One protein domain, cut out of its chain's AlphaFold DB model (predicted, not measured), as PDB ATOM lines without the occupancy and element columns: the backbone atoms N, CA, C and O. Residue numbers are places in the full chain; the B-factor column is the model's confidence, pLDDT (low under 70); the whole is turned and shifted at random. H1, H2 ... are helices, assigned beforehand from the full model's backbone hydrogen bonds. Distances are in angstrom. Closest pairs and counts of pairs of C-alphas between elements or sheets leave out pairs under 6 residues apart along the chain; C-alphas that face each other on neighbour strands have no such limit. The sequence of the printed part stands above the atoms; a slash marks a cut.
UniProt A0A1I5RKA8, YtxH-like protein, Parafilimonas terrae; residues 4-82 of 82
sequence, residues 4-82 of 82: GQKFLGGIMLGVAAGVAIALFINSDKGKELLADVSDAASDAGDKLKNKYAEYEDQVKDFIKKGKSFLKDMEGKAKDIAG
ATOM      1  N   GLY A   4     -29.111  28.935 -15.417       72.19
ATOM      2  CA  GLY A   4     -28.956  30.383 -15.254       72.19
ATOM      3  C   GLY A   4     -28.793  30.822 -13.796       72.19
ATOM      4  O   GLY A   4     -27.972  31.685 -13.512       72.19
ATOM      5  N   GLN A   5     -29.491  30.186 -12.848       77.38
ATOM      6  CA  GLN A   5     -29.330  30.493 -11.420       77.38
ATOM      7  C   GLN A   5     -27.961  30.064 -10.883       77.38
ATOM      8  O   GLN A   5     -27.366  30.784 -10.089       77.38
ATOM      9  N   LYS A   6     -27.438  28.914 -11.328       81.06
ATOM     10  CA  LYS A   6     -26.085  28.467 -10.956       81.06
ATOM     11  C   LYS A   6     -25.013  29.382 -11.549       81.06
ATOM     12  O   LYS A   6     -24.051  29.707 -10.864       81.06
ATOM     13  N   PHE A   7     -25.203  29.818 -12.794       80.62
ATOM     14  CA  PHE A   7     -24.301  30.751 -13.462       80.62
ATOM     15  C   PHE A   7     -24.281  32.124 -12.777       80.62
ATOM     16  O   PHE A   7     -23.212  32.621 -12.430       80.62
ATOM     17  N   LEU A   8     -25.456  32.696 -12.500       80.75
ATOM     18  CA  LEU A   8     -25.578  33.963 -11.780       80.75
ATOM     19  C   LEU A   8     -25.026  33.856 -10.351       80.75
ATOM     20  O   LEU A   8     -24.302  34.744  -9.912       80.75
ATOM     21  N   GLY A   9     -25.298  32.747  -9.656       86.56
ATOM     22  CA  GLY A   9     -24.707  32.455  -8.349       86.56
ATOM     23  C   GLY A   9     -23.178  32.387  -8.398       86.56
ATOM     24  O   GLY A   9     -22.520  32.940  -7.523       86.56
ATOM     25  N   GLY A  10     -22.610  31.793  -9.451       86.62
ATOM     26  CA  GLY A  10     -21.165  31.762  -9.686       86.62
ATOM     27  C   GLY A  10     -20.560  33.150  -9.914       86.62
ATOM     28  O   GLY A  10     -19.540  33.469  -9.307       86.62
ATOM     29  N   ILE A  11     -21.205  34.003 -10.719       85.62
ATOM     30  CA  ILE A  11     -20.762  35.394 -10.920       85.62
ATOM     31  C   ILE A  11     -20.822  36.173  -9.603       85.62
ATOM     32  O   ILE A  11     -19.852  36.837  -9.253       85.62
ATOM     33  N   MET A  12     -21.924  36.082  -8.855       84.75
ATOM     34  CA  MET A  12     -22.077  36.799  -7.584       84.75
ATOM     35  C   MET A  12     -21.033  36.372  -6.551       84.75
ATOM     36  O   MET A  12     -20.447  37.223  -5.883       84.75
ATOM     37  N   LEU A  13     -20.748  35.071  -6.456       90.81
ATOM     38  CA  LEU A  13     -19.703  34.559  -5.573       90.81
ATOM     39  C   LEU A  13     -18.311  35.040  -6.013       90.81
ATOM     40  O   LEU A  13     -17.502  35.419  -5.170       90.81
ATOM     41  N   GLY A  14     -18.058  35.088  -7.326       86.75
ATOM     42  CA  GLY A  14     -16.825  35.631  -7.899       86.75
ATOM     43  C   GLY A  14     -16.638  37.122  -7.611       86.75
ATOM     44  O   GLY A  14     -15.553  37.531  -7.208       86.75
ATOM     45  N   VAL A  15     -17.695  37.929  -7.740       88.88
ATOM     46  CA  VAL A  15     -17.669  39.360  -7.391       88.88
ATOM     47  C   VAL A  15     -17.407  39.548  -5.897       88.88
ATOM     48  O   VAL A  15     -16.530  40.326  -5.532       88.88
ATOM     49  N   ALA A  16     -18.108  38.814  -5.027       88.31
ATOM     50  CA  ALA A  16     -17.921  38.913  -3.578       88.31
ATOM     51  C   ALA A  16     -16.497  38.522  -3.146       88.31
ATOM     52  O   ALA A  16     -15.856  39.252  -2.387       88.31
ATOM     53  N   ALA A  17     -15.977  37.410  -3.673       87.81
ATOM     54  CA  ALA A  17     -14.603  36.984  -3.432       87.81
ATOM     55  C   ALA A  17     -13.587  38.000  -3.983       87.81
ATOM     56  O   ALA A  17     -12.625  38.326  -3.296       87.81
ATOM     57  N   GLY A  18     -13.823  38.558  -5.175       84.38
ATOM     58  CA  GLY A  18     -12.962  39.575  -5.782       84.38
ATOM     59  C   GLY A  18     -12.876  40.859  -4.957       84.38
ATOM     60  O   GLY A  18     -11.781  41.369  -4.737       84.38
ATOM     61  N   VAL A  19     -14.004  41.349  -4.436       90.38
ATOM     62  CA  VAL A  19     -14.034  42.521  -3.542       90.38
ATOM     63  C   VAL A  19     -13.293  42.234  -2.235       90.38
ATOM     64  O   VAL A  19     -12.497  43.059  -1.792       90.38
ATOM     65  N   ALA A  20     -13.502  41.058  -1.635       86.19
ATOM     66  CA  ALA A  20     -12.800  40.667  -0.415       86.19
ATOM     67  C   ALA A  20     -11.278  40.585  -0.629       86.19
ATOM     68  O   ALA A  20     -10.519  41.133   0.167       86.19
ATOM     69  N   ILE A  21     -10.835  39.971  -1.732       85.44
ATOM     70  CA  ILE A  21      -9.419  39.887  -2.109       85.44
ATOM     71  C   ILE A  21      -8.839  41.286  -2.358       85.44
ATOM     72  O   ILE A  21      -7.765  41.595  -1.847       85.44
ATOM     73  N   ALA A  22      -9.551  42.156  -3.082       85.12
ATOM     74  CA  ALA A  22      -9.097  43.516  -3.373       85.12
ATOM     75  C   ALA A  22      -8.913  44.361  -2.101       85.12
ATOM     76  O   ALA A  22      -7.936  45.101  -1.982       85.12
ATOM     77  N   LEU A  23      -9.815  44.226  -1.124       84.75
ATOM     78  CA  LEU A  23      -9.664  44.872   0.181       84.75
ATOM     79  C   LEU A  23      -8.498  44.273   0.981       84.75
ATOM     80  O   LEU A  23      -7.753  45.010   1.624       84.75
ATOM     81  N   PHE A  24      -8.313  42.954   0.917       84.81
ATOM     82  CA  PHE A  24      -7.278  42.237   1.663       84.81
ATOM     83  C   PHE A  24      -5.852  42.491   1.139       84.81
ATOM     84  O   PHE A  24      -4.913  42.568   1.934       84.81
ATOM     85  N   ILE A  25      -5.685  42.686  -0.174       85.50
ATOM     86  CA  ILE A  25      -4.393  42.913  -0.851       85.50
ATOM     87  C   ILE A  25      -3.652  44.166  -0.356       85.50
ATOM     88  O   ILE A  25      -2.425  44.200  -0.386       85.50
ATOM     89  N   ASN A  26      -4.367  45.171   0.157       81.75
ATOM     90  CA  ASN A  26      -3.750  46.390   0.695       81.75
ATOM     91  C   ASN A  26      -3.068  46.197   2.065       81.75
ATOM     92  O   ASN A  26      -2.393  47.109   2.542       81.75
ATOM     93  N   SER A  27      -3.229  45.037   2.709       83.44
ATOM     94  CA  SER A  27      -2.549  44.701   3.966       83.44
ATOM     95  C   SER A  27      -1.166  44.083   3.722       83.44
ATOM     96  O   SER A  27      -0.903  43.541   2.651       83.44
ATOM     97  N   ASP A  28      -0.281  44.093   4.722       82.50
ATOM     98  CA  ASP A  28       1.052  43.481   4.579       82.50
ATOM     99  C   ASP A  28       0.988  41.968   4.311       82.50
ATOM    100  O   ASP A  28       1.769  41.455   3.514       82.50
ATOM    101  N   LYS A  29      -0.019  41.271   4.861       79.94
ATOM    102  CA  LYS A  29      -0.307  39.864   4.521       79.94
ATOM    103  C   LYS A  29      -0.852  39.695   3.103       79.94
ATOM    104  O   LYS A  29      -0.655  38.658   2.480       79.94
ATOM    105  N   GLY A  30      -1.541  40.712   2.596       82.94
ATOM    106  CA  GLY A  30      -2.054  40.754   1.234       82.94
ATOM    107  C   GLY A  30      -0.943  40.767   0.189       82.94
ATOM    108  O   GLY A  30      -1.077  40.099  -0.828       82.94
ATOM    109  N   LYS A  31       0.166  41.468   0.458       83.00
ATOM    110  CA  LYS A  31       1.340  41.523  -0.432       83.00
ATOM    111  C   LYS A  31       2.055  40.175  -0.544       83.00
ATOM    112  O   LYS A  31       2.446  39.798  -1.642       83.00
ATOM    113  N   GLU A  32       2.190  39.457   0.570       83.88
ATOM    114  CA  GLU A  32       2.785  38.112   0.609       83.88
ATOM    115  C   GLU A  32       1.903  37.105  -0.148       83.88
ATOM    116  O   GLU A  32       2.374  36.406  -1.038       83.88
ATOM    117  N   LEU A  33       0.587  37.149   0.089       86.19
ATOM    118  CA  LEU A  33      -0.384  36.335  -0.647       86.19
ATOM    119  C   LEU A  33      -0.395  36.654  -2.154       86.19
ATOM    120  O   LEU A  33      -0.590  35.761  -2.971       86.19
ATOM    121  N   LEU A  34      -0.188  37.918  -2.538       84.69
ATOM    122  CA  LEU A  34      -0.087  38.337  -3.940       84.69
ATOM    123  C   LEU A  34       1.144  37.749  -4.628       84.69
ATOM    124  O   LEU A  34       1.047  37.394  -5.798       84.69
ATOM    125  N   ALA A  35       2.275  37.655  -3.924       84.31
ATOM    126  CA  ALA A  35       3.493  37.059  -4.461       84.31
ATOM    127  C   ALA A  35       3.275  35.568  -4.767       84.31
ATOM    128  O   ALA A  35       3.471  35.148  -5.906       84.31
ATOM    129  N   ASP A  36       2.730  34.813  -3.808       84.50
ATOM    130  CA  ASP A  36       2.412  33.389  -3.987       84.50
ATOM    131  C   ASP A  36       1.355  33.161  -5.084       84.50
ATOM    132  O   ASP A  36       1.445  32.231  -5.893       84.50
ATOM    133  N   VAL A  37       0.340  34.030  -5.144       85.75
ATOM    134  CA  VAL A  37      -0.701  33.975  -6.178       85.75
ATOM    135  C   VAL A  37      -0.153  34.379  -7.544       85.75
ATOM    136  O   VAL A  37      -0.618  33.832  -8.536       85.75
ATOM    137  N   SER A  38       0.812  35.293  -7.634       85.06
ATOM    138  CA  SER A  38       1.403  35.738  -8.904       85.06
ATOM    139  C   SER A  38       2.153  34.609  -9.610       85.06
ATOM    140  O   SER A  38       1.997  34.436 -10.823       85.06
ATOM    141  N   ASP A  39       2.909  33.804  -8.863       84.25
ATOM    142  CA  ASP A  39       3.617  32.645  -9.419       84.25
ATOM    143  C   ASP A  39       2.621  31.576  -9.889       84.25
ATOM    144  O   ASP A  39       2.668  31.125 -11.036       84.25
ATOM    145  N   ALA A  40       1.620  31.258  -9.060       86.56
ATOM    146  CA  ALA A  40       0.558  30.326  -9.435       86.56
ATOM    147  C   ALA A  40      -0.303  30.838 -10.608       86.56
ATOM    148  O   ALA A  40      -0.757  30.053 -11.445       86.56
ATOM    149  N   ALA A  41      -0.540  32.150 -10.686       85.88
ATOM    150  CA  ALA A  41      -1.309  32.793 -11.745       85.88
ATOM    151  C   ALA A  41      -0.538  32.851 -13.064       85.88
ATOM    152  O   ALA A  41      -1.172  32.770 -14.111       85.88
ATOM    153  N   SER A  42       0.791  32.953 -13.034       84.00
ATOM    154  CA  SER A  42       1.624  32.888 -14.240       84.00
ATOM    155  C   SER A  42       1.541  31.496 -14.872       84.00
ATOM    156  O   SER A  42       1.159  31.374 -16.038       84.00
ATOM    157  N   ASP A  43       1.716  30.438 -14.075       85.44
ATOM    158  CA  ASP A  43       1.561  29.046 -14.527       85.44
ATOM    159  C   ASP A  43       0.134  28.724 -14.992       85.44
ATOM    160  O   ASP A  43      -0.089  28.017 -15.985       85.44
ATOM    161  N   ALA A  44      -0.868  29.219 -14.261       86.25
ATOM    162  CA  ALA A  44      -2.263  29.073 -14.647       86.25
ATOM    163  C   ALA A  44      -2.572  29.870 -15.917       86.25
ATOM    164  O   ALA A  44      -3.323  29.376 -16.753       86.25
ATOM    165  N   GLY A  45      -1.986  31.058 -16.070       86.00
ATOM    166  CA  GLY A  45      -2.128  31.971 -17.197       86.00
ATOM    167  C   GLY A  45      -1.569  31.393 -18.488       86.00
ATOM    168  O   GLY A  45      -2.255  31.437 -19.505       86.00
ATOM    169  N   ASP A  46      -0.399  30.759 -18.448       84.75
ATOM    170  CA  ASP A  46       0.180  30.082 -19.614       84.75
ATOM    171  C   ASP A  46      -0.658  28.872 -20.048       84.75
ATOM    172  O   ASP A  46      -0.954  28.693 -21.235       84.75
ATOM    173  N   LYS A  47      -1.154  28.079 -19.089       83.38
ATOM    174  CA  LYS A  47      -2.109  26.993 -19.374       83.38
ATOM    175  C   LYS A  47      -3.435  27.535 -19.901       83.38
ATOM    176  O   LYS A  47      -4.019  26.939 -20.806       83.38
ATOM    177  N   LEU A  48      -3.902  28.657 -19.356       83.56
ATOM    178  CA  LEU A  48      -5.104  29.345 -19.807       83.56
ATOM    179  C   LEU A  48      -4.930  29.857 -21.221       83.56
ATOM    180  O   LEU A  48      -5.842  29.675 -21.996       83.56
ATOM    181  N   LYS A  49      -3.794  30.451 -21.578       82.19
ATOM    182  CA  LYS A  49      -3.540  31.012 -22.908       82.19
ATOM    183  C   LYS A  49      -3.527  29.927 -23.982       82.19
ATOM    184  O   LYS A  49      -4.173  30.091 -25.013       82.19
ATOM    185  N   ASN A  50      -2.888  28.792 -23.695       81.81
ATOM    186  CA  ASN A  50      -2.904  27.625 -24.582       81.81
ATOM    187  C   ASN A  50      -4.316  27.044 -24.729       81.81
ATOM    188  O   ASN A  50      -4.783  26.830 -25.843       81.81
ATOM    189  N   LYS A  51      -5.047  26.878 -23.618       81.50
ATOM    190  CA  LYS A  51      -6.450  26.444 -23.667       81.50
ATOM    191  C   LYS A  51      -7.357  27.482 -24.322       81.50
ATOM    192  O   LYS A  51      -8.284  27.124 -25.025       81.50
ATOM    193  N   TYR A  52      -7.111  28.766 -24.128       78.06
ATOM    194  CA  TYR A  52      -7.918  29.842 -24.687       78.06
ATOM    195  C   TYR A  52      -7.832  29.847 -26.208       78.06
ATOM    196  O   TYR A  52      -8.843  30.092 -26.848       78.06
ATOM    197  N   ALA A  53      -6.671  29.525 -26.782       78.94
ATOM    198  CA  ALA A  53      -6.539  29.323 -28.222       78.94
ATOM    199  C   ALA A  53      -7.374  28.125 -28.718       78.94
ATOM    200  O   ALA A  53      -8.020  28.221 -29.755       78.94
ATOM    201  N   GLU A  54      -7.430  27.023 -27.961       79.56
ATOM    202  CA  GLU A  54      -8.268  25.855 -28.296       79.56
ATOM    203  C   GLU A  54      -9.772  26.088 -28.061       79.56
ATOM    204  O   GLU A  54     -10.617  25.501 -28.733       79.56
ATOM    205  N   TYR A  55     -10.118  26.951 -27.107       83.25
ATOM    206  CA  TYR A  55     -11.489  27.226 -26.683       83.25
ATOM    207  C   TYR A  55     -11.979  28.611 -27.111       83.25
ATOM    208  O   TYR A  55     -13.023  29.046 -26.631       83.25
ATOM    209  N   GLU A  56     -11.278  29.307 -28.008       83.56
ATOM    210  CA  GLU A  56     -11.590  30.689 -28.392       83.56
ATOM    211  C   GLU A  56     -13.038  30.808 -28.885       83.56
ATOM    212  O   GLU A  56     -13.782  31.698 -28.464       83.56
ATOM    213  N   ASP A  57     -13.473  29.856 -29.709       83.44
ATOM    214  CA  ASP A  57     -14.842  29.790 -30.219       83.44
ATOM    215  C   ASP A  57     -15.859  29.492 -29.111       83.44
ATOM    216  O   ASP A  57     -16.911  30.132 -29.047       83.44
ATOM    217  N   GLN A  58     -15.525  28.609 -28.164       83.81
ATOM    218  CA  GLN A  58     -16.382  28.352 -27.004       83.81
ATOM    219  C   GLN A  58     -16.484  29.572 -26.088       83.81
ATOM    220  O   GLN A  58     -17.566  29.865 -25.585       83.81
ATOM    221  N   VAL A  59     -15.392  30.312 -25.894       84.31
ATOM    222  CA  VAL A  59     -15.376  31.548 -25.111       84.31
ATOM    223  C   VAL A  59     -16.201  32.623 -25.809       84.31
ATOM    224  O   VAL A  59     -17.026  33.268 -25.161       84.31
ATOM    225  N   LYS A  60     -16.050  32.802 -27.126       85.31
ATOM    226  CA  LYS A  60     -16.881  33.720 -27.920       85.31
ATOM    227  C   LYS A  60     -18.363  33.371 -27.803       85.31
ATOM    228  O   LYS A  60     -19.182  34.271 -27.611       85.31
ATOM    229  N   ASP A  61     -18.712  32.091 -27.857       86.00
ATOM    230  CA  ASP A  61     -20.086  31.625 -27.673       86.00
ATOM    231  C   ASP A  61     -20.594  31.846 -26.250       86.00
ATOM    232  O   ASP A  61     -21.748  32.233 -26.051       86.00
ATOM    233  N   PHE A  62     -19.734  31.673 -25.252       83.81
ATOM    234  CA  PHE A  62     -20.059  31.943 -23.858       83.81
ATOM    235  C   PHE A  62     -20.297  33.439 -23.617       83.81
ATOM    236  O   PHE A  62     -21.270  33.814 -22.965       83.81
ATOM    237  N   ILE A  63     -19.478  34.306 -24.223       85.06
ATOM    238  CA  ILE A  63     -19.650  35.764 -24.202       85.06
ATOM    239  C   ILE A  63     -20.949  36.163 -24.909       85.06
ATOM    240  O   ILE A  63     -21.701  36.983 -24.384       85.06
ATOM    241  N   LYS A  64     -21.252  35.588 -26.079       88.12
ATOM    242  CA  LYS A  64     -22.515  35.841 -26.793       88.12
ATOM    243  C   LYS A  64     -23.724  35.419 -25.961       88.12
ATOM    244  O   LYS A  64     -24.659  36.206 -25.819       88.12
ATOM    245  N   LYS A  65     -23.691  34.224 -25.365       83.88
ATOM    246  CA  LYS A  65     -24.745  33.733 -24.463       83.88
ATOM    247  C   LYS A  65     -24.891  34.619 -23.233       83.88
ATOM    248  O   LYS A  65     -26.012  34.964 -22.882       83.88
ATOM    249  N   GLY A  66     -23.784  35.050 -22.633       84.06
ATOM    250  CA  GLY A  66     -23.783  35.995 -21.519       84.06
ATOM    251  C   GLY A  66     -24.433  37.328 -21.892       84.06
ATOM    252  O   GLY A  66     -25.316  37.793 -21.181       84.06
ATOM    253  N   LYS A  67     -24.080  37.906 -23.048       85.19
ATOM    254  CA  LYS A  67     -24.709  39.137 -23.560       85.19
ATOM    255  C   LYS A  67     -26.206  38.968 -23.819       85.19
ATOM    256  O   LYS A  67     -26.968  39.876 -23.509       85.19
ATOM    257  N   SER A  68     -26.628  37.832 -24.374       85.25
ATOM    258  CA  SER A  68     -28.054  37.544 -24.578       85.25
ATOM    259  C   SER A  68     -28.787  37.413 -23.246       85.25
ATOM    260  O   SER A  68     -29.817  38.040 -23.056       85.25
ATOM    261  N   PHE A  69     -28.214  36.676 -22.293       83.56
ATOM    262  CA  PHE A  69     -28.796  36.485 -20.969       83.56
ATOM    263  C   PHE A  69     -28.920  37.802 -20.196       83.56
ATOM    264  O   PHE A  69     -29.923  38.030 -19.528       83.56
ATOM    265  N   LEU A  70     -27.930  38.693 -20.324       82.31
ATOM    266  CA  LEU A  70     -27.992  40.041 -19.763       82.31
ATOM    267  C   LEU A  70     -29.103  40.873 -20.405       82.31
ATOM    268  O   LEU A  70     -29.849  41.505 -19.671       82.31
ATOM    269  N   LYS A  71     -29.265  40.833 -21.735       85.31
ATOM    270  CA  LYS A  71     -30.386  41.508 -22.414       85.31
ATOM    271  C   LYS A  71     -31.744  40.959 -21.977       85.31
ATOM    272  O   LYS A  71     -32.655  41.741 -21.729       85.31
ATOM    273  N   ASP A  72     -31.870  39.641 -21.841       83.56
ATOM    274  CA  ASP A  72     -33.104  38.998 -21.381       83.56
ATOM    275  C   ASP A  72     -33.413  39.359 -19.920       83.56
ATOM    276  O   ASP A  72     -34.569  39.579 -19.559       83.56
ATOM    277  N   MET A  73     -32.384  39.444 -19.068       79.06
ATOM    278  CA  MET A  73     -32.522  39.920 -17.690       79.06
ATOM    279  C   MET A  73     -32.850  41.408 -17.620       79.06
ATOM    280  O   MET A  73     -33.665  41.781 -16.789       79.06
ATOM    281  N   GLU A  74     -32.238  42.246 -18.455       80.38
ATOM    282  CA  GLU A  74     -32.511  43.682 -18.516       80.38
ATOM    283  C   GLU A  74     -33.953  43.932 -18.957       80.38
ATOM    284  O   GLU A  74     -34.656  44.694 -18.302       80.38
ATOM    285  N   GLY A  75     -34.425  43.223 -19.989       83.75
ATOM    286  CA  GLY A  75     -35.828  43.246 -20.403       83.75
ATOM    287  C   GLY A  75     -36.762  42.852 -19.259       83.75
ATOM    288  O   GLY A  75     -37.634  43.628 -18.885       83.75
ATOM    289  N   LYS A  76     -36.504  41.708 -18.609       78.88
ATOM    290  CA  LYS A  76     -37.308  41.256 -17.463       78.88
ATOM    291  C   LYS A  76     -37.257  42.208 -16.272       78.88
ATOM    292  O   LYS A  76     -38.274  42.424 -15.633       78.88
ATOM    293  N   ALA A  77     -36.097  42.761 -15.938       76.06
ATOM    294  CA  ALA A  77     -35.956  43.689 -14.821       76.06
ATOM    295  C   ALA A  77     -36.699  45.000 -15.092       76.06
ATOM    296  O   ALA A  77     -37.313  45.551 -14.183       76.06
ATOM    297  N   LYS A  78     -36.680  45.470 -16.343       76.88
ATOM    298  CA  LYS A  78     -37.406  46.661 -16.780       76.88
ATOM    299  C   LYS A  78     -38.922  46.452 -16.753       76.88
ATOM    300  O   LYS A  78     -39.623  47.367 -16.351       76.88
ATOM    301  N   ASP A  79     -39.397  45.250 -17.078       75.50
ATOM    302  CA  ASP A  79     -40.815  44.871 -16.962       75.50
ATOM    303  C   ASP A  79     -41.281  44.700 -15.504       75.50
ATOM    304  O   ASP A  79     -42.458  44.875 -15.210       75.50
ATOM    305  N   ILE A  80     -40.383  44.333 -14.580       69.38
ATOM    306  CA  ILE A  80     -40.711  44.159 -13.150       69.38
ATOM    307  C   ILE A  80     -40.649  45.494 -12.386       69.38
ATOM    308  O   ILE A  80     -41.319  45.650 -11.368       69.38
ATOM    309  N   ALA A  81     -39.819  46.438 -12.836       63.06
ATOM    310  CA  ALA A  81     -39.638  47.745 -12.200       63.06
ATOM    311  C   ALA A  81     -40.502  48.868 -12.812       63.06
ATOM    312  O   ALA A  81     -40.494  49.978 -12.275       63.06
ATOM    313  N   GLY A  82     -41.171  48.598 -13.937       48.25
ATOM    314  CA  GLY A  82     -42.043  49.524 -14.666       48.25
ATOM    315  C   GLY A  82     -43.517  49.385 -14.316       48.25
ATOM    316  O   GLY A  82     -43.934  48.282 -13.904       48.25
TER     317      GLY A  82
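This is residues 4 to 82 of the 82 residues of the protein "YtxH-like protein" of Parafilimonas terrae (UniProt A0A1I5RKA8). What shape do the three helices make? Three long helices joined end to end make an open, flat triangular frame with an empty middle: H2 is one side, H3 turns away from its last end, and H1 runs from its first end back toward the middle of H3, without clearly closing the frame. What is it built of? The printed part has 79 residues with three named helices, in the order H1, H2, H3, and no named strand; the class is all helix. How large is it? It is only just loose, close to extended, with a radius of gyration of the C-alphas of 17.3 A and spans of 48 by 34 by 16 A.

How does the longest helix meet the one before it? H2, residues 28 to 54, and H1, residues 4 to 25, touch only at the corner by their link, with residues 24 to 25 of H1 and 30 to 34 of H2 alone; the closest C-alphas, of Phe 24 and Gly 30, are 5.4 A apart. They run opposite ways at a steep tilt of 40 degrees. Where does H3 stand? H3, residues 56 to 81, is close to H2 but not clearly touching: the closest C-alphas, of Tyr 52 and Val 59, are 7.7 A apart. The tilt of 67 degrees, opposite ways, is steep, only just short of about perpendicular. H1 and H3 are apart, but only just, with their closest C-alphas at 8.4 A. Are the backbones well formed? Every O i to N i+4 pair is within hydrogen-bond range in H1 and H3, and 22 of 23 are in H2.

Where is H2? It measures 38.4 A from C-alpha 28 at (1.052, 43.481, 4.579) to C-alpha 54, with a kink of 36 degrees near residue 39. How long are the others? H3 measures 36.6 A and ends with C-alpha 81 at (-39.638, 47.745, -12.200); H1 measures 31.1 A.

How far does it reach? The two C-alphas farthest apart, of Asp 39 and Gly 82, are 49.0 A apart. Is it continuous? The printed part has no cut, and both links are tight. Where is confidence low? Residues 80 to 82 are under 70; the mean pLDDT of the printed part is 82.7.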